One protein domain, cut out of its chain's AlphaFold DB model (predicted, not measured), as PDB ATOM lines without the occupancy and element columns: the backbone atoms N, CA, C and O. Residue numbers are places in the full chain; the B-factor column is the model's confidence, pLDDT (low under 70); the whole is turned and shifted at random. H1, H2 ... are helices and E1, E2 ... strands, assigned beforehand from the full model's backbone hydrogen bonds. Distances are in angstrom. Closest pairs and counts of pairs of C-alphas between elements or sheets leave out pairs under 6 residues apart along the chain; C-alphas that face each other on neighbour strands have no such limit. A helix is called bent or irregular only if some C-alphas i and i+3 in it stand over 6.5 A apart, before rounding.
ATOM      1  N   ILE A  36     171.323 212.535 194.039       89.62
ATOM      2  CA  ILE A  36     170.644 211.422 193.372       89.62
ATOM      3  C   ILE A  36     171.158 210.107 193.965       89.62
ATOM      4  O   ILE A  36     172.368 209.862 194.005       89.62
ATOM      5  N   LEU A  37     170.231 209.285 194.458       89.25
ATOM      6  CA  LEU A  37     170.478 207.884 194.794       89.25
ATOM      7  C   LEU A  37     169.986 207.016 193.641       89.25
ATOM      8  O   LEU A  37     168.822 207.123 193.271       89.25
ATOM      9  N   GLU A  38     170.831 206.144 193.111       89.56
ATOM     10  CA  GLU A  38     170.491 205.243 192.009       89.56
ATOM     11  C   GLU A  38     170.574 203.782 192.464       89.56
ATOM     12  O   GLU A  38     171.502 203.413 193.183       89.56
ATOM     13  N   GLY A  39     169.615 202.942 192.073       86.19
ATOM     14  CA  GLY A  39     169.621 201.522 192.436       86.19
ATOM     15  C   GLY A  39     168.281 200.814 192.232       86.19
ATOM     16  O   GLY A  39     167.347 201.366 191.653       86.19
ATOM     17  N   GLY A  40     168.196 199.575 192.720       85.00
ATOM     18  CA  GLY A  40     166.993 198.734 192.690       85.00
ATOM     19  C   GLY A  40     166.051 198.998 193.865       85.00
ATOM     20  O   GLY A  40     165.849 198.118 194.693       85.00
ATOM     21  N   LEU A  41     165.509 200.215 193.979       81.62
ATOM     22  CA  LEU A  41     164.671 200.621 195.126       81.62
ATOM     23  C   LEU A  41     163.253 200.024 195.100       81.62
ATOM     24  O   LEU A  41     162.543 200.063 196.104       81.62
ATOM     25  N   ALA A  42     162.848 199.475 193.958       85.56
ATOM     26  CA  ALA A  42     161.652 198.666 193.798       85.56
ATOM     27  C   ALA A  42     162.035 197.340 193.128       85.56
ATOM     28  O   ALA A  42     162.940 197.302 192.292       85.56
ATOM     29  N   SER A  43     161.331 196.266 193.468       85.75
ATOM     30  CA  SER A  43     161.385 194.998 192.744       85.75
ATOM     31  C   SER A  43     159.996 194.630 192.237       85.75
ATOM     32  O   SER A  43     158.982 194.933 192.871       85.75
ATOM     33  N   LEU A  44     159.948 194.005 191.064       82.25
ATOM     34  CA  LEU A  44     158.756 193.327 190.572       82.25
ATOM     35  C   LEU A  44     158.903 191.837 190.838       82.25
ATOM     36  O   LEU A  44     159.857 191.216 190.369       82.25
ATOM     37  N   ILE A  56     164.055 196.989 189.738       91.25
ATOM     38  CA  ILE A  56     163.648 198.107 188.901       91.25
ATOM     39  C   ILE A  56     164.671 199.210 189.046       91.25
ATOM     40  O   ILE A  56     164.892 199.736 190.141       91.25
ATOM     41  N   HIS A  57     165.286 199.572 187.923       92.94
ATOM     42  CA  HIS A  57     166.162 200.725 187.879       92.94
ATOM     43  C   HIS A  57     165.390 201.949 188.374       92.94
ATOM     44  O   HIS A  57     164.301 202.250 187.884       92.94
ATOM     45  N   THR A  58     165.930 202.605 189.396       94.44
ATOM     46  CA  THR A  58     165.283 203.719 190.080       94.44
ATOM     47  C   THR A  58     166.314 204.786 190.425       94.44
ATOM     48  O   THR A  58     167.432 204.473 190.832       94.44
ATOM     49  N   GLN A  59     165.906 206.047 190.331       94.69
ATOM     50  CA  GLN A  59     166.586 207.201 190.900       94.69
ATOM     51  C   GLN A  59     165.687 207.874 191.944       94.69
ATOM     52  O   GLN A  59     164.522 208.167 191.670       94.69
ATOM     53  N   ALA A  60     166.229 208.148 193.129       94.25
ATOM     54  CA  ALA A  60     165.605 208.978 194.154       94.25
ATOM     55  C   ALA A  60     166.318 210.329 194.231       94.25
ATOM     56  O   ALA A  60     167.541 210.391 194.384       94.25
ATOM     57  N   PHE A  61     165.547 211.407 194.162       92.50
ATOM     58  CA  PHE A  61     166.037 212.777 194.197       92.50
ATOM     59  C   PHE A  61     165.810 213.347 195.588       92.50
ATOM     60  O   PHE A  61     164.678 213.399 196.075       92.50
ATOM     61  N   ARG A  62     166.902 213.767 196.227       90.25
ATOM     62  CA  ARG A  62     166.902 214.308 197.586       90.25
ATOM     63  C   ARG A  62     167.283 215.774 197.594       90.25
ATOM     64  O   ARG A  62     168.108 216.199 196.786       90.25
ATOM     65  N   ASP A  63     166.688 216.530 198.504       86.69
ATOM     66  CA  ASP A  63     167.034 217.923 198.762       86.69
ATOM     67  C   ASP A  63     168.314 218.053 199.609       86.69
ATOM     68  O   ASP A  63     168.963 217.069 199.978       86.69
ATOM     69  N   HIS A  64     168.679 219.293 199.927       82.00
ATOM     70  CA  HIS A  64     169.859 219.638 200.720       82.00
ATOM     71  C   HIS A  64     169.790 219.131 202.167       82.00
ATOM     72  O   HIS A  64     170.824 219.000 202.820       82.00
ATOM     73  N   ALA A  65     168.588 218.869 202.679       82.12
ATOM     74  CA  ALA A  65     168.367 218.301 203.999       82.12
ATOM     75  C   ALA A  65     168.327 216.760 203.965       82.12
ATOM     76  O   ALA A  65     168.262 216.125 205.019       82.12
ATOM     77  N   GLY A  66     168.438 216.159 202.776       82.56
ATOM     78  CA  GLY A  66     168.438 214.718 202.563       82.56
ATOM     79  C   GLY A  66     167.044 214.107 202.444       82.56
ATOM     80  O   GLY A  66     166.958 212.880 202.416       82.56
ATOM     81  N   TYR A  67     165.989 214.924 202.355       87.12
ATOM     82  CA  TYR A  67     164.619 214.459 202.145       87.12
ATOM     83  C   TYR A  67     164.380 214.158 200.664       87.12
ATOM     84  O   TYR A  67     164.686 214.975 199.794       87.12
ATOM     85  N   VAL A  68     163.820 212.993 200.374       90.94
ATOM     86  CA  VAL A  68     163.328 212.563 199.074       90.94
ATOM     87  C   VAL A  68     162.097 213.389 198.743       90.94
ATOM     88  O   VAL A  68     161.160 213.495 199.531       90.94
ATOM     89  N   TRP A  69     162.100 213.967 197.549       91.75
ATOM     90  CA  TRP A  69     160.973 214.739 197.024       91.75
ATOM     91  C   TRP A  69     160.509 214.231 195.657       91.75
ATOM     92  O   TRP A  69     159.384 214.526 195.252       91.75
ATOM     93  N   ALA A  70     161.329 213.436 194.959       94.81
ATOM     94  CA  ALA A  70     160.900 212.755 193.748       94.81
ATOM     95  C   ALA A  70     161.590 211.406 193.511       94.81
ATOM     96  O   ALA A  70     162.728 211.184 193.930       94.81
ATOM     97  N   PHE A  71     160.914 210.551 192.750       95.69
ATOM     98  CA  PHE A  71     161.460 209.338 192.161       95.69
ATOM     99  C   PHE A  71     161.316 209.324 190.642       95.69
ATOM    100  O   PHE A  71     160.365 209.856 190.064       95.69
ATOM    101  N   ARG A  72     162.235 208.609 190.006       95.69
ATOM    102  CA  ARG A  72     162.169 208.210 188.607       95.69
ATOM    103  C   ARG A  72     162.448 206.721 188.536       95.69
ATOM    104  O   ARG A  72     163.415 206.260 189.133       95.69
ATOM    105  N   ALA A  73     161.605 205.974 187.845       95.81
ATOM    106  CA  ALA A  73     161.772 204.537 187.687       95.81
ATOM    107  C   ALA A  73     161.501 204.119 186.249       95.81
ATOM    108  O   ALA A  73     160.711 204.756 185.543       95.81
ATOM    109  N   TRP A  74     162.139 203.027 185.837       95.25
ATOM    110  CA  TRP A  74     162.022 202.525 184.479       95.25
ATOM    111  C   TRP A  74     161.482 201.109 184.449       95.25
ATOM    112  O   TRP A  74     162.049 200.209 185.059       95.25
ATOM    113  N   ILE A  75     160.381 200.916 183.726       92.88
ATOM    114  CA  ILE A  75     159.786 199.597 183.521       92.88
ATOM    115  C   ILE A  75     160.646 198.856 182.493       92.88
ATOM    116  O   ILE A  75     160.750 199.349 181.363       92.88
ATOM    117  N   PRO A  76     161.222 197.690 182.845       90.12
ATOM    118  CA  PRO A  76     162.028 196.897 181.930       90.12
ATOM    119  C   PRO A  76     161.337 196.645 180.590       90.12
ATOM    120  O   PRO A  76     160.130 196.384 180.526       90.12
ATOM    121  N   ALA A  77     162.113 196.694 179.507       86.81
ATOM    122  CA  ALA A  77     161.592 196.417 178.174       86.81
ATOM    123  C   ALA A  77     160.922 195.030 178.094       86.81
ATOM    124  O   ALA A  77     161.481 194.022 178.522       86.81
ATOM    125  N   GLY A  78     159.730 194.973 177.493       83.56
ATOM    126  CA  GLY A  78     158.956 193.735 177.326       83.56
ATOM    127  C   GLY A  78     157.897 193.486 178.402       83.56
ATOM    128  O   GLY A  78     157.077 192.590 178.220       83.56
ATOM    129  N   LEU A  79     157.861 194.289 179.469       85.31
ATOM    130  CA  LEU A  79     156.757 194.298 180.430       85.31
ATOM    131  C   LEU A  79     155.665 195.285 180.002       85.31
ATOM    132  O   LEU A  79     155.958 196.330 179.420       85.31
ATOM    133  N   GLU A  80     154.404 194.958 180.297       87.25
ATOM    134  CA  GLU A  80     153.256 195.822 180.000       87.25
ATOM    135  C   GLU A  80     153.180 196.985 181.000       87.25
ATOM    136  O   GLU A  80     152.906 196.757 182.180       87.25
ATOM    137  N   PRO A  81     153.393 198.241 180.571       87.69
ATOM    138  CA  PRO A  81     153.497 199.365 181.499       87.69
ATOM    139  C   PRO A  81     152.250 199.578 182.362       87.69
ATOM    140  O   PRO A  81     152.370 199.787 183.569       87.69
ATOM    141  N   ASP A  82     151.066 199.431 181.760       88.38
ATOM    142  CA  ASP A  82     149.770 199.597 182.427       88.38
ATOM    143  C   ASP A  82     149.538 198.577 183.555       88.38
ATOM    144  O   ASP A  82     148.766 198.844 184.471       88.38
ATOM    145  N   LEU A  83     150.204 197.416 183.517       87.75
ATOM    146  CA  LEU A  83     150.080 196.393 184.559       87.75
ATOM    147  C   LEU A  83     151.008 196.636 185.755       87.75
ATOM    148  O   LEU A  83     150.725 196.166 186.857       87.75
ATOM    149  N   TYR A  84     152.131 197.330 185.549       90.69
ATOM    150  CA  TYR A  84     153.207 197.404 186.543       90.69
ATOM    151  C   TYR A  84     153.434 198.796 187.131       90.69
ATOM    152  O   TYR A  84     153.988 198.885 188.227       90.69
ATOM    153  N   ALA A  85     153.004 199.870 186.462       93.94
ATOM    154  CA  ALA A  85     153.285 201.236 186.900       93.94
ATOM    155  C   ALA A  85     152.776 201.530 188.327       93.94
ATOM    156  O   ALA A  85     153.545 202.019 189.156       93.94
ATOM    157  N   ASP A  86     151.540 201.134 188.653       93.25
ATOM    158  CA  ASP A  86     150.939 201.337 189.982       93.25
ATOM    159  C   ASP A  86     151.683 200.567 191.086       93.25
ATOM    160  O   ASP A  86     151.890 201.071 192.197       93.25
ATOM    161  N   ASN A  87     152.119 199.343 190.776       91.94
ATOM    162  CA  ASN A  87     152.867 198.495 191.704       91.94
ATOM    163  C   ASN A  87     154.251 199.083 191.989       91.94
ATOM    164  O   ASN A  87     154.663 199.152 193.148       91.94
ATOM    165  N   ILE A  88     154.939 199.566 190.950       94.50
ATOM    166  CA  ILE A  88     156.227 200.252 191.090       94.50
ATOM    167  C   ILE A  88     156.049 201.526 191.915       94.50
ATOM    168  O   ILE A  88     156.764 201.709 192.897       94.50
ATOM    169  N   ALA A  89     155.067 202.374 191.597       94.88
ATOM    170  CA  ALA A  89     154.796 203.595 192.354       94.88
ATOM    171  C   ALA A  89     154.515 203.307 193.840       94.88
ATOM    172  O   ALA A  89     155.042 203.981 194.726       94.88
ATOM    173  N   SER A  90     153.754 202.248 194.125       92.25
ATOM    174  CA  SER A  90     153.483 201.787 195.491       92.25
ATOM    175  C   SER A  90     154.734 201.273 196.212       92.25
ATOM    176  O   SER A  90     154.879 201.479 197.420       92.25
ATOM    177  N   ALA A  91     155.652 200.606 195.508       92.12
ATOM    178  CA  ALA A  91     156.928 200.168 196.070       92.12
ATOM    179  C   ALA A  91     157.845 201.363 196.388       92.12
ATOM    180  O   ALA A  91     158.392 201.441 197.490       92.12
ATOM    181  N   LEU A  92     157.936 202.339 195.480       94.44
ATOM    182  CA  LEU A  92     158.699 203.579 195.675       94.44
ATOM    183  C   LEU A  92     158.188 204.388 196.870       94.44
ATOM    184  O   LEU A  92     158.983 204.859 197.685       94.44
ATOM    185  N   ALA A  93     156.865 204.473 197.035       92.00
ATOM    186  CA  ALA A  93     156.245 205.110 198.192       92.00
ATOM    187  C   ALA A  93     156.773 204.529 199.516       92.00
ATOM    188  O   ALA A  93     157.081 205.275 200.447       92.00
ATOM    189  N   ARG A  94     156.947 203.203 199.584       89.06
ATOM    190  CA  ARG A  94     157.497 202.504 200.756       89.06
ATOM    191  C   ARG A  94     159.013 202.665 200.884       89.06
ATOM    192  O   ARG A  94     159.518 202.684 202.006       89.06
ATOM    193  N   ALA A  95     159.731 202.790 199.769       90.56
ATOM    194  CA  ALA A  95     161.185 202.944 199.753       90.56
ATOM    195  C   ALA A  95     161.656 204.214 200.485       90.56
ATOM    196  O   ALA A  95     162.744 204.207 201.059       90.56
ATOM    197  N   VAL A  96     160.829 205.267 200.565       90.50
ATOM    198  CA  VAL A  96     161.143 206.480 201.352       90.50
ATOM    199  C   VAL A  96     161.505 206.147 202.796       90.50
ATOM    200  O   VAL A  96     162.503 206.650 203.298       90.50
ATOM    201  N   PHE A  97     160.788 205.232 203.451       85.69
ATOM    202  CA  PHE A  97     161.092 204.853 204.837       85.69
ATOM    203  C   PHE A  97     162.427 204.108 204.988       85.69
ATOM    204  O   PHE A  97     163.002 204.088 206.076       85.69
ATOM    205  N   GLN A  98     162.920 203.483 203.914       85.00
ATOM    206  CA  GLN A  98     164.216 202.801 203.898       85.00
ATOM    207  C   GLN A  98     165.358 203.795 203.663       85.00
ATOM    208  O   GLN A  98     166.393 203.723 204.323       85.00
ATOM    209  N   ILE A  99     165.152 204.742 202.743       86.88
ATOM    210  CA  ILE A  99     166.122 205.786 202.390       86.88
ATOM    211  C   ILE A  99     166.245 206.812 203.522       86.88
ATOM    212  O   ILE A  99     167.341 207.286 203.831       86.88
ATOM    213  N   GLU A 100     165.128 207.117 204.177       84.38
ATOM    214  CA  GLU A 100     165.020 208.066 205.276       84.38
ATOM    215  C   GLU A 100     164.385 207.415 206.509       84.38
ATOM    216  O   GLU A 100     163.204 207.607 206.805       84.38
ATOM    217  N   PRO A 101     165.176 206.713 207.334       75.56
ATOM    218  CA  PRO A 101     164.660 206.069 208.543       75.56
ATOM    219  C   PRO A 101     164.055 207.043 209.569       75.56
ATOM    220  O   PRO A 101     163.356 206.633 210.492       75.56
ATOM    221  N   ARG A 102     164.364 208.341 209.446       76.94
ATOM    222  CA  ARG A 102     163.834 209.422 210.294       76.94
ATOM    223  C   ARG A 102     162.702 210.199 209.627       76.94
ATOM    224  O   ARG A 102     162.330 211.250 210.147       76.94
ATOM    225  N   PHE A 103     162.199 209.726 208.489       79.75
ATOM    226  CA  PHE A 103     161.100 210.368 207.793       79.75
ATOM    227  C   PHE A 103     159.906 210.512 208.738       79.75
ATOM    228  O   PHE A 103     159.449 209.552 209.361       79.75
ATOM    229  N   GLN A 104     159.441 211.748 208.868       74.06
ATOM    230  CA  GLN A 104     158.215 212.091 209.566       74.06
ATOM    231  C   GLN A 104     157.262 212.609 208.494       74.06
ATOM    232  O   GLN A 104     157.484 213.723 208.013       74.06
ATOM    233  N   PRO A 105     156.254 211.820 208.087       67.44
ATOM    234  CA  PRO A 105     155.106 212.274 207.324       67.44
ATOM    235  C   PRO A 105     154.599 213.608 207.848       67.44
ATOM    236  O   PRO A 105     153.943 213.695 208.886       67.44
ATOM    237  N   ARG A 106     154.960 214.675 207.137       64.44
ATOM    238  CA  ARG A 106     154.341 215.976 207.335       64.44
ATOM    239  C   ARG A 106     153.038 215.973 206.533       64.44
ATOM    240  O   ARG A 106     152.995 215.333 205.484       64.44
ATOM    241  N   PRO A 107     151.992 216.686 206.973       59.97
ATOM    242  CA  PRO A 107     150.730 216.767 206.231       59.97
ATOM    243  C   PRO A 107     150.886 217.275 204.785       59.97
ATOM    244  O   PRO A 107     150.011 217.056 203.957       59.97
ATOM    245  N   ASP A 108     151.987 217.964 204.495       66.88
ATOM    246  CA  ASP A 108     152.376 218.519 203.201       66.88
ATOM    247  C   ASP A 108     153.555 217.775 202.543       66.88
ATOM    248  O   ASP A 108     154.041 218.209 201.498       66.88
ATOM    249  N   ALA A 109     154.030 216.666 203.127       72.62
ATOM    250  CA  ALA A 109     155.097 215.860 202.544       72.62
ATOM    251  C   ALA A 109     154.570 215.134 201.304       72.62
ATOM    252  O   ALA A 109     153.925 214.088 201.382       72.62
ATOM    253  N   VAL A 110     154.857 215.731 200.156       86.50
ATOM    254  CA  VAL A 110     154.496 215.237 198.838       86.50
ATOM    255  C   VAL A 110     155.753 214.708 198.166       86.50
ATOM    256  O   VAL A 110     156.718 215.451 197.999       86.50
ATOM    257  N   VAL A 111     155.717 213.443 197.749       92.94
ATOM    258  CA  VAL A 111     156.777 212.847 196.929       92.94
ATOM    259  C   VAL A 111     156.202 212.518 195.566       92.94
ATOM    260  O   VAL A 111     155.226 211.780 195.458       92.94
ATOM    261  N   ASP A 112     156.790 213.082 194.520       95.50
ATOM    262  CA  ASP A 112     156.356 212.821 193.152       95.50
ATOM    263  C   ASP A 112     157.094 211.615 192.568       95.50
ATOM    264  O   ASP A 112     158.253 211.365 192.879       95.50
ATOM    265  N   ALA A 113     156.447 210.853 191.695       96.00
ATOM    266  CA  ALA A 113     157.104 209.764 190.986       96.00
ATOM    267  C   ALA A 113     156.707 209.762 189.516       96.00
ATOM    268  O   ALA A 113     155.545 209.977 189.166       96.00
ATOM    269  N   VAL A 114     157.683 209.489 188.656       96.19
ATOM    270  CA  VAL A 114     157.437 209.159 187.254       96.19
ATOM    271  C   VAL A 114     157.970 207.761 186.969       96.19
ATOM    272  O   VAL A 114     159.138 207.458 187.214       96.19
ATOM    273  N   VAL A 115     157.094 206.900 186.460       95.88
ATOM    274  CA  VAL A 115     157.422 205.535 186.048       95.88
ATOM    275  C   VAL A 115     157.313 205.478 184.532       95.88
ATOM    276  O   VAL A 115     156.263 205.787 183.981       95.88
ATOM    277  N   THR A 116     158.393 205.135 183.835       95.38
ATOM    278  CA  THR A 116     158.435 205.211 182.364       95.38
ATOM    279  C   THR A 116     158.929 203.904 181.766       95.38
ATOM    280  O   THR A 116     159.867 203.322 182.295       95.38
ATOM    281  N   PRO A 117     158.369 203.415 180.653       94.00
ATOM    282  CA  PRO A 117     158.948 202.261 179.977       94.00
ATOM    283  C   PRO A 117     160.370 202.558 179.486       94.00
ATOM    284  O   PRO A 117     160.629 203.624 178.922       94.00
ATOM    285  N   GLU A 118     161.294 201.617 179.664       92.06
ATOM    286  CA  GLU A 118     162.659 201.753 179.154       92.06
ATOM    287  C   GLU A 118     162.677 202.067 177.649       92.06
ATOM    288  O   GLU A 118     161.894 201.540 176.853       92.06
ATOM    289  N   GLY A 119     163.582 202.962 177.246       88.06
ATOM    290  CA  GLY A 119     163.722 203.388 175.851       88.06
ATOM    291  C   GLY A 119     162.584 204.275 175.327       88.06
ATOM    292  O   GLY A 119     162.565 204.584 174.133       88.06
ATOM    293  N   ARG A 120     161.641 204.698 176.179       90.00
ATOM    294  CA  ARG A 120     160.590 205.667 175.834       90.00
ATOM    295  C   ARG A 120     160.885 207.044 176.419       90.00
ATOM    296  O   ARG A 120     161.637 207.188 177.378       90.00
ATOM    297  N   ASP A 121     160.283 208.067 175.818       87.19
ATOM    298  CA  ASP A 121     160.355 209.426 176.344       87.19
ATOM    299  C   ASP A 121     159.365 209.617 177.503       87.19
ATOM    300  O   ASP A 121     158.179 209.311 177.398       87.19
ATOM    301  N   GLU A 122     159.863 210.167 178.605       86.94
ATOM    302  CA  GLU A 122     159.130 210.346 179.868       86.94
ATOM    303  C   GLU A 122     158.031 211.397 179.783       86.94
ATOM    304  O   GLU A 122     157.009 211.282 180.455       86.94
ATOM    305  N   ALA A 123     158.219 212.425 178.952       86.31
ATOM    306  CA  ALA A 123     157.231 213.489 178.815       86.31
ATOM    307  C   ALA A 123     155.946 212.986 178.146       86.31
ATOM    308  O   ALA A 123     154.868 213.517 178.405       86.31
ATOM    309  N   THR A 124     156.064 211.960 177.304       87.25
ATOM    310  CA  THR A 124     154.961 211.416 176.505       87.25
ATOM    311  C   THR A 124     154.478 210.042 176.955       87.25
ATOM    312  O   THR A 124     153.326 209.706 176.699       87.25
ATOM    313  N   SER A 125     155.333 209.254 177.609       90.00
ATOM    314  CA  SER A 125     155.053 207.856 177.983       90.00
ATOM    315  C   SER A 125     155.166 207.594 179.489       90.00
ATOM    316  O   SER A 125     155.085 206.444 179.911       90.00
ATOM    317  N   GLY A 126     155.415 208.632 180.292       92.69
ATOM    318  CA  GLY A 126     155.547 208.513 181.741       92.69
ATOM    319  C   GLY A 126     154.194 208.410 182.443       92.69
ATOM    320  O   GLY A 126     153.284 209.200 182.185       92.69
ATOM    321  N   TYR A 127     154.098 207.470 183.377       95.44
ATOM    322  CA  TYR A 127     153.013 207.341 184.340       95.44
ATOM    323  C   TYR A 127     153.374 208.156 185.577       95.44
ATOM    324  O   TYR A 127     154.432 207.954 186.178       95.44
ATOM    325  N   TRP A 128     152.517 209.107 185.930       96.06
ATOM    326  CA  TRP A 128     152.801 210.099 186.958       96.06
ATOM    327  C   TRP A 128     152.015 209.824 188.217       96.06
ATOM    328  O   TRP A 128     150.801 209.641 188.164       96.06
ATOM    329  N   TYR A 129     152.712 209.874 189.345       96.56
ATOM    330  CA  TYR A 129     152.139 209.622 190.651       96.56
ATOM    331  C   TYR A 129     152.537 210.701 191.639       96.56
ATOM    332  O   TYR A 129     153.609 211.304 191.548       96.56
ATOM    333  N   GLN A 130     151.664 210.898 192.612       95.56
ATOM    334  CA  GLN A 130     151.941 211.670 193.800       95.56
ATOM    335  C   GLN A 130     151.710 210.782 195.016       95.56
ATOM    336  O   GLN A 130     150.634 210.212 195.183       95.56
ATOM    337  N   THR A 131     152.727 210.643 195.856       93.31
ATOM    338  CA  THR A 131     152.624 209.908 197.108       93.31
ATOM    339  C   THR A 131     152.295 210.853 198.249       93.31
ATOM    340  O   THR A 131     152.996 211.840 198.479       93.31
ATOM    341  N   GLN A 132     151.234 210.513 198.973       89.56
ATOM    342  CA  GLN A 132     150.871 211.133 200.238       89.56
ATOM    343  C   GLN A 132     151.218 210.185 201.379       89.56
ATOM    344  O   GLN A 132     151.090 208.964 201.256       89.56
ATOM    345  N   TYR A 133     151.643 210.761 202.500       87.19
ATOM    346  CA  TYR A 133     152.044 210.022 203.685       87.19
ATOM    347  C   TYR A 133     151.194 210.412 204.887       87.19
ATOM    348  O   TYR A 133     150.837 211.575 205.064       87.19
ATOM    349  N   GLY A 134     150.901 209.437 205.742       83.94
ATOM    350  CA  GLY A 134     150.135 209.648 206.962       83.94
ATOM    351  C   GLY A 134     150.534 208.694 208.082       83.94
ATOM    352  O   GLY A 134     151.435 207.866 207.932       83.94
ATOM    353  N   GLY A 135     149.842 208.816 209.214       76.00
ATOM    354  CA  GLY A 135     150.087 208.021 210.421       76.00
ATOM    355  C   GLY A 135     151.065 208.684 211.392       76.00
ATOM    356  O   GLY A 135     151.361 209.867 211.269       76.00
ATOM    357  N   GLU A 136     151.543 207.908 212.363       71.75
ATOM    358  CA  GLU A 136     152.611 208.265 213.305       71.75
ATOM    359  C   GLU A 136     153.582 207.083 213.415       71.75
ATOM    360  O   GLU A 136     153.177 205.926 213.266       71.75
ATOM    361  N   ALA A 137     154.864 207.338 213.697       64.88
ATOM    362  CA  ALA A 137     155.835 206.265 213.904       64.88
ATOM    363  C   ALA A 137     155.366 205.307 215.020       64.88
ATOM    364  O   ALA A 137     154.938 205.771 216.077       64.88
ATOM    365  N   PRO A 138     155.494 203.976 214.848       69.44
ATOM    366  CA  PRO A 138     156.121 203.261 213.729       69.44
ATOM    367  C   PRO A 138     155.146 202.851 212.604       69.44
ATOM    368  O   PRO A 138     155.537 202.125 211.696       69.44
ATOM    369  N   LEU A 139     153.878 203.258 212.674       73.88
ATOM    370  CA  LEU A 139     152.795 202.814 211.793       73.88
ATOM    371  C   LEU A 139     152.491 203.870 210.727       73.88
ATOM    372  O   LEU A 139     151.408 204.456 210.690       73.88
ATOM    373  N   TRP A 140     153.465 204.113 209.857       78.25
ATOM    374  CA  TRP A 140     153.272 205.013 208.730       78.25
ATOM    375  C   TRP A 140     152.443 204.359 207.625       78.25
ATOM    376  O   TRP A 140     152.576 203.168 207.335       78.25
ATOM    377  N   THR A 141     151.613 205.163 206.974       84.69
ATOM    378  CA  THR A 141     150.867 204.785 205.777       84.69
ATOM    379  C   THR A 141     151.310 205.643 204.601       84.69
ATOM    380  O   THR A 141     151.811 206.756 204.765       84.69
ATOM    381  N   SER A 142     151.150 205.102 203.397       87.81
ATOM    382  CA  SER A 142     151.409 205.827 202.157       87.81
ATOM    383  C   SER A 142     150.406 205.408 201.092       87.81
ATOM    384  O   SER A 142     149.968 204.254 201.074       87.81
ATOM    385  N   SER A 143     150.048 206.342 200.217       89.38
ATOM    386  CA  SER A 143     149.222 206.098 199.036       89.38
ATOM    387  C   SER A 143     149.826 206.827 197.845       89.38
ATOM    388  O   SER A 143     150.056 208.032 197.909       89.38
ATOM    389  N   ALA A 144     150.103 206.090 196.769       92.94
ATOM    390  CA  ALA A 144     150.523 206.655 195.494       92.94
ATOM    391  C   ALA A 144     149.292 206.813 194.598       92.94
ATOM    392  O   ALA A 144     148.635 205.829 194.269       92.94
ATOM    393  N   GLU A 145     148.972 208.047 194.225       95.00
ATOM    394  CA  GLU A 145     147.808 208.365 193.398       95.00
ATOM    395  C   GLU A 145     148.253 208.818 192.004       95.00
ATOM    396  O   GLU A 145     149.171 209.638 191.911       95.00
ATOM    397  N   PRO A 146     147.619 208.331 190.922       95.56
ATOM    398  CA  PRO A 146     147.882 208.830 189.580       95.56
ATOM    399  C   PRO A 146     147.551 210.320 189.466       95.56
ATOM    400  O   PRO A 146     146.494 210.774 189.908       95.56
ATOM    401  N   VAL A 147     148.424 211.086 188.818       95.12
ATOM    402  CA  VAL A 147     148.241 212.522 188.579       95.12
ATOM    403  C   VAL A 147     148.524 212.883 187.126       95.12
ATOM    404  O   VAL A 147     149.110 212.116 186.365       95.12
ATOM    405  N   ALA A 148     148.098 214.078 186.715       92.94
ATOM    406  CA  ALA A 148     148.440 214.595 185.397       92.94
ATOM    407  C   ALA A 148     149.968 214.786 185.254       92.94
ATOM    408  O   ALA A 148     150.630 215.130 186.240       92.94
ATOM    409  N   PRO A 149     150.528 214.640 184.038       91.00
ATOM    410  CA  PRO A 149     151.951 214.837 183.797       91.00
ATOM    411  C   PRO A 149     152.487 216.183 184.292       91.00
ATOM    412  O   PRO A 149     151.972 217.248 183.943       91.00
ATOM    413  N   LYS A 150     153.581 216.142 185.058       89.38
ATOM    414  CA  LYS A 150     154.272 217.326 185.584       89.38
ATOM    415  C   LYS A 150     155.517 217.626 184.749       89.38
ATOM    416  O   LYS A 150     156.642 217.439 185.189       89.38
ATOM    417  N   VAL A 151     155.335 218.115 183.522       81.44
ATOM    418  CA  VAL A 151     156.449 218.332 182.567       81.44
ATOM    419  C   VAL A 151     157.532 219.277 183.111       81.44
ATOM    420  O   VAL A 151     158.715 219.069 182.850       81.44
ATOM    421  N   TYR A 152     157.158 220.279 183.913       84.38
ATOM    422  CA  TYR A 152     158.125 221.165 184.575       84.38
ATOM    423  C   TYR A 152     159.073 220.396 185.511       84.38
ATOM    424  O   TYR A 152     160.255 220.719 185.597       84.38
ATOM    425  N   LEU A 153     158.558 219.354 186.173       87.31
ATOM    426  CA  LEU A 153     159.313 218.500 187.075       87.31
ATOM    427  C   LEU A 153     160.348 217.690 186.294       87.31
ATOM    428  O   LEU A 153     161.493 217.626 186.720       87.31
ATOM    429  N   LEU A 154     159.999 217.167 185.110       86.69
ATOM    430  CA  LEU A 154     160.967 216.474 184.242       86.69
ATOM    431  C   LEU A 154     162.147 217.354 183.852       86.69
ATOM    432  O   LEU A 154     163.272 216.865 183.836       86.69
ATOM    433  N   GLY A 155     161.893 218.623 183.515       86.50
ATOM    434  CA  GLY A 155     162.963 219.570 183.197       86.50
ATOM    435  C   GLY A 155     163.959 219.661 184.351       86.50
ATOM    436  O   GLY A 155     165.137 219.375 184.170       86.50
ATOM    437  N   MET A 156     163.446 219.908 185.558       89.44
ATOM    438  CA  MET A 156     164.265 219.994 186.767       89.44
ATOM    439  C   MET A 156     165.022 218.691 187.075       89.44
ATOM    440  O   MET A 156     166.201 218.739 187.410       89.44
ATOM    441  N   LEU A 157     164.384 217.523 186.946       89.94
ATOM    442  CA  LEU A 157     165.038 216.229 187.188       89.94
ATOM    443  C   LEU A 157     166.184 215.968 186.200       89.94
ATOM    444  O   LEU A 157     167.250 215.502 186.602       89.94
ATOM    445  N   ARG A 158     165.983 216.292 184.916       88.81
ATOM    446  CA  ARG A 158     167.003 216.147 183.864       88.81
ATOM    447  C   ARG A 158     168.174 217.108 184.071       88.81
ATOM    448  O   ARG A 158     169.318 216.706 183.872       88.81
ATOM    449  N   ASP A 159     167.896 218.337 184.497       86.38
ATOM    450  CA  ASP A 159     168.929 219.327 184.805       86.38
ATOM    451  C   ASP A 159     169.789 218.864 185.993       86.38
ATOM    452  O   ASP A 159     171.015 218.833 185.892       86.38
ATOM    453  N   LEU A 160     169.157 218.384 187.072       85.06
ATOM    454  CA  LEU A 160     169.862 217.831 188.236       85.06
ATOM    455  C   LEU A 160     170.701 216.599 187.886       85.06
ATOM    456  O   LEU A 160     171.821 216.446 188.373       85.06
ATOM    457  N   GLU A 161     170.189 215.714 187.030       85.19
ATOM    458  CA  GLU A 161     170.959 214.577 186.531       85.19
ATOM    459  C   GLU A 161     172.197 215.043 185.749       85.19
ATOM    460  O   GLU A 161     173.302 214.553 185.998       85.19
ATOM    461  N   ALA A 162     172.048 216.015 184.846       84.69
ATOM    462  CA  ALA A 162     173.168 216.577 184.096       84.69
ATOM    463  C   ALA A 162     174.217 217.232 185.015       84.69
ATOM    464  O   ALA A 162     175.414 217.004 184.835       84.69
ATOM    465  N   GLU A 163     173.782 217.989 186.024       80.56
ATOM    466  CA  GLU A 163     174.658 218.592 187.035       80.56
ATOM    467  C   GLU A 163     175.398 217.524 187.852       80.56
ATOM    468  O   GLU A 163     176.624 217.564 187.951       80.56
ATOM    469  N   SER A 164     174.688 216.507 188.356       75.00
ATOM    470  CA  SER A 164     175.282 215.426 189.155       75.00
ATOM    471  C   SER A 164     176.377 214.653 188.412       75.00
ATOM    472  O   SER A 164     177.370 214.245 189.021       75.00
ATOM    473  N   ARG A 165     176.231 214.481 187.090       75.38
ATOM    474  CA  ARG A 165     177.216 213.811 186.229       75.38
ATOM    475  C   ARG A 165     178.467 214.661 186.022       75.38
ATOM    476  O   ARG A 165     179.561 214.105 185.954       75.38
ATOM    477  N   ASN A 166     178.317 215.983 185.949       71.69
ATOM    478  CA  ASN A 166     179.444 216.913 185.852       71.69
ATOM    479  C   ASN A 166     180.222 217.004 187.176       71.69
ATOM    480  O   ASN A 166     181.449 217.084 187.160       71.69
ATOM    481  N   ASP A 167     179.513 216.920 188.304       62.41
ATOM    482  CA  ASP A 167     180.081 217.006 189.656       62.41
ATOM    483  C   ASP A 167     180.514 215.643 190.238       62.41
ATOM    484  O   ASP A 167     181.117 215.586 191.310       62.41
ATOM    485  N   GLY A 168     180.211 214.532 189.558       56.94
ATOM    486  CA  GLY A 168     180.565 213.172 189.985       56.94
ATOM    487  C   GLY A 168     179.836 212.678 191.243       56.94
ATOM    488  O   GLY A 168     180.321 211.762 191.904       56.94
ATOM    489  N   THR A 169     178.690 213.268 191.594       58.31
ATOM    490  CA  THR A 169     177.969 212.987 192.851       58.31
ATOM    491  C   THR A 169     176.759 212.081 192.606       58.31
ATOM    492  O   THR A 169     175.611 212.498 192.753       58.31
ATOM    493  N   ILE A 170     177.017 210.828 192.218       59.56
ATOM    494  CA  ILE A 170     175.995 209.775 192.109       59.56
ATOM    495  C   ILE A 170     176.293 208.715 193.164       59.56
ATOM    496  O   ILE A 170     177.387 208.148 193.196       59.56
ATOM    497  N   TRP A 171     175.319 208.441 194.028       58.22
ATOM    498  CA  TRP A 171     175.419 207.372 195.017       58.22
ATOM    499  C   TRP A 171     174.646 206.159 194.516       58.22
ATOM    500  O   TRP A 171     173.427 206.216 194.376       58.22
ATOM    501  N   VAL A 172     175.358 205.063 194.259       57.84
ATOM    502  CA  VAL A 172     174.753 203.796 193.838       57.84
ATOM    503  C   VAL A 172     174.479 202.942 195.072       57.84
ATOM    504  O   VAL A 172     175.398 202.653 195.841       57.84
ATOM    505  N   VAL A 173     173.223 202.548 195.264       54.44
ATOM    506  CA  VAL A 173     172.810 201.583 196.288       54.44
ATOM    507  C   VAL A 173     172.794 200.197 195.637       54.44
ATOM    508  O   VAL A 173     172.102 199.999 194.639       54.44
TER     509      VAL A 173
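This is residues 36 to 44 and 56 to 173 of the 174 residues of an uncharacterized protein of Aspergillus violaceofuscus (strain CBS 115571) (UniProt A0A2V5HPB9). One strongly twisted sheet of seven strands curls round the long helix H1. Over the sheet's opposite face the helix H3 runs slantwise, and the short helix H2 lies on that face too. The 127 printed residues hold named elements in the order E1 E2 E3 H1 E4 H2 E5 E6 H3 E7, of mixed class, helices and strands. The mixed sheet runs E6 E5 E4 E3 E2 E1 E7. The whole is compact and rounded, with a radius of gyration of the C-alphas of 14.0 A and spans of 39 by 37 by 26 A.

Inner strands E3, residues 68 to 75, and E4, residues 110 to 117, are parallel at 15 degrees; N 73 and O 114 are 2.9 A apart. E5, residues 127 to 136, is antiparallel to E4, with N 129 and O 113 at 2.8 A. It forms a hairpin with edge strand E6, residues 139 to 146, where N 132 and O 143 are 2.9 A apart. On the other side of E3, E2, residues 56 to 62, forms a hairpin with it, with N 59 and O 72 at 2.8 A. E1, residues 36 to 44, is antiparallel to E2, with N 39 and O 58 at 2.9 A. Edge strand E7, residues 170 to 173, is parallel to E1, with N 173 and O 38 at 2.8 A. The sheet curls round H1, residues 81 to 99; their closest C-alphas include Ala 42 of E1 and Ala 91, 5.5 A, and Ser 90 and Ala 144 of E6, 5.7 A. E3, H1 and E4 form a strand-helix-strand unit, two parallel neighbour strands joined through a helix, with a right-handed crossover. H3, residues 151 to 167, is on the opposite face, at a height over the sheet of 10.0 A, giving three layers, helices on both faces; on the local plane it stands at 49 degrees to E1. H2, residues 122 to 125, is on the same face as H3, over none of the strands; it only just touches residues 151 to 154 of H3, with 3 pairs of C-alphas within 8 A, the closest Ala 123 and Val 151, 6.2 A. H1 and H3 are apart. Every O i to N i+4 pair is within hydrogen-bond range in H3, 11 of 15 are in H1, and H2 is too short for one.

E1 begins at C-alpha 36, (170.644, 211.422, 193.372), and measures 21.8 A; E5, the longest strand, measures 29.0 A. H1 measures 25.2 A from C-alpha 81, (153.497, 199.365, 181.499); it is irregular, with C-alphas 83 and 86 7.4 A apart, and has a kink of 31 degrees near residue 93. H3 measures 24.7 A, and E7 ends at C-alpha 173, (172.810, 201.583, 196.288).

The C-alphas farthest apart, Leu 139 and Asn 166, are 39.8 A apart. Residues 45 to 55 are not printed; C-alphas 44 and 56 are 7.0 A apart across this cut. Of the links printed whole, H1 to E4 is short and the others are tight. The mean pLDDT of the printed part is 85.5; residues 105 to 108, 137 to 138 and 167 to 173 are under 70.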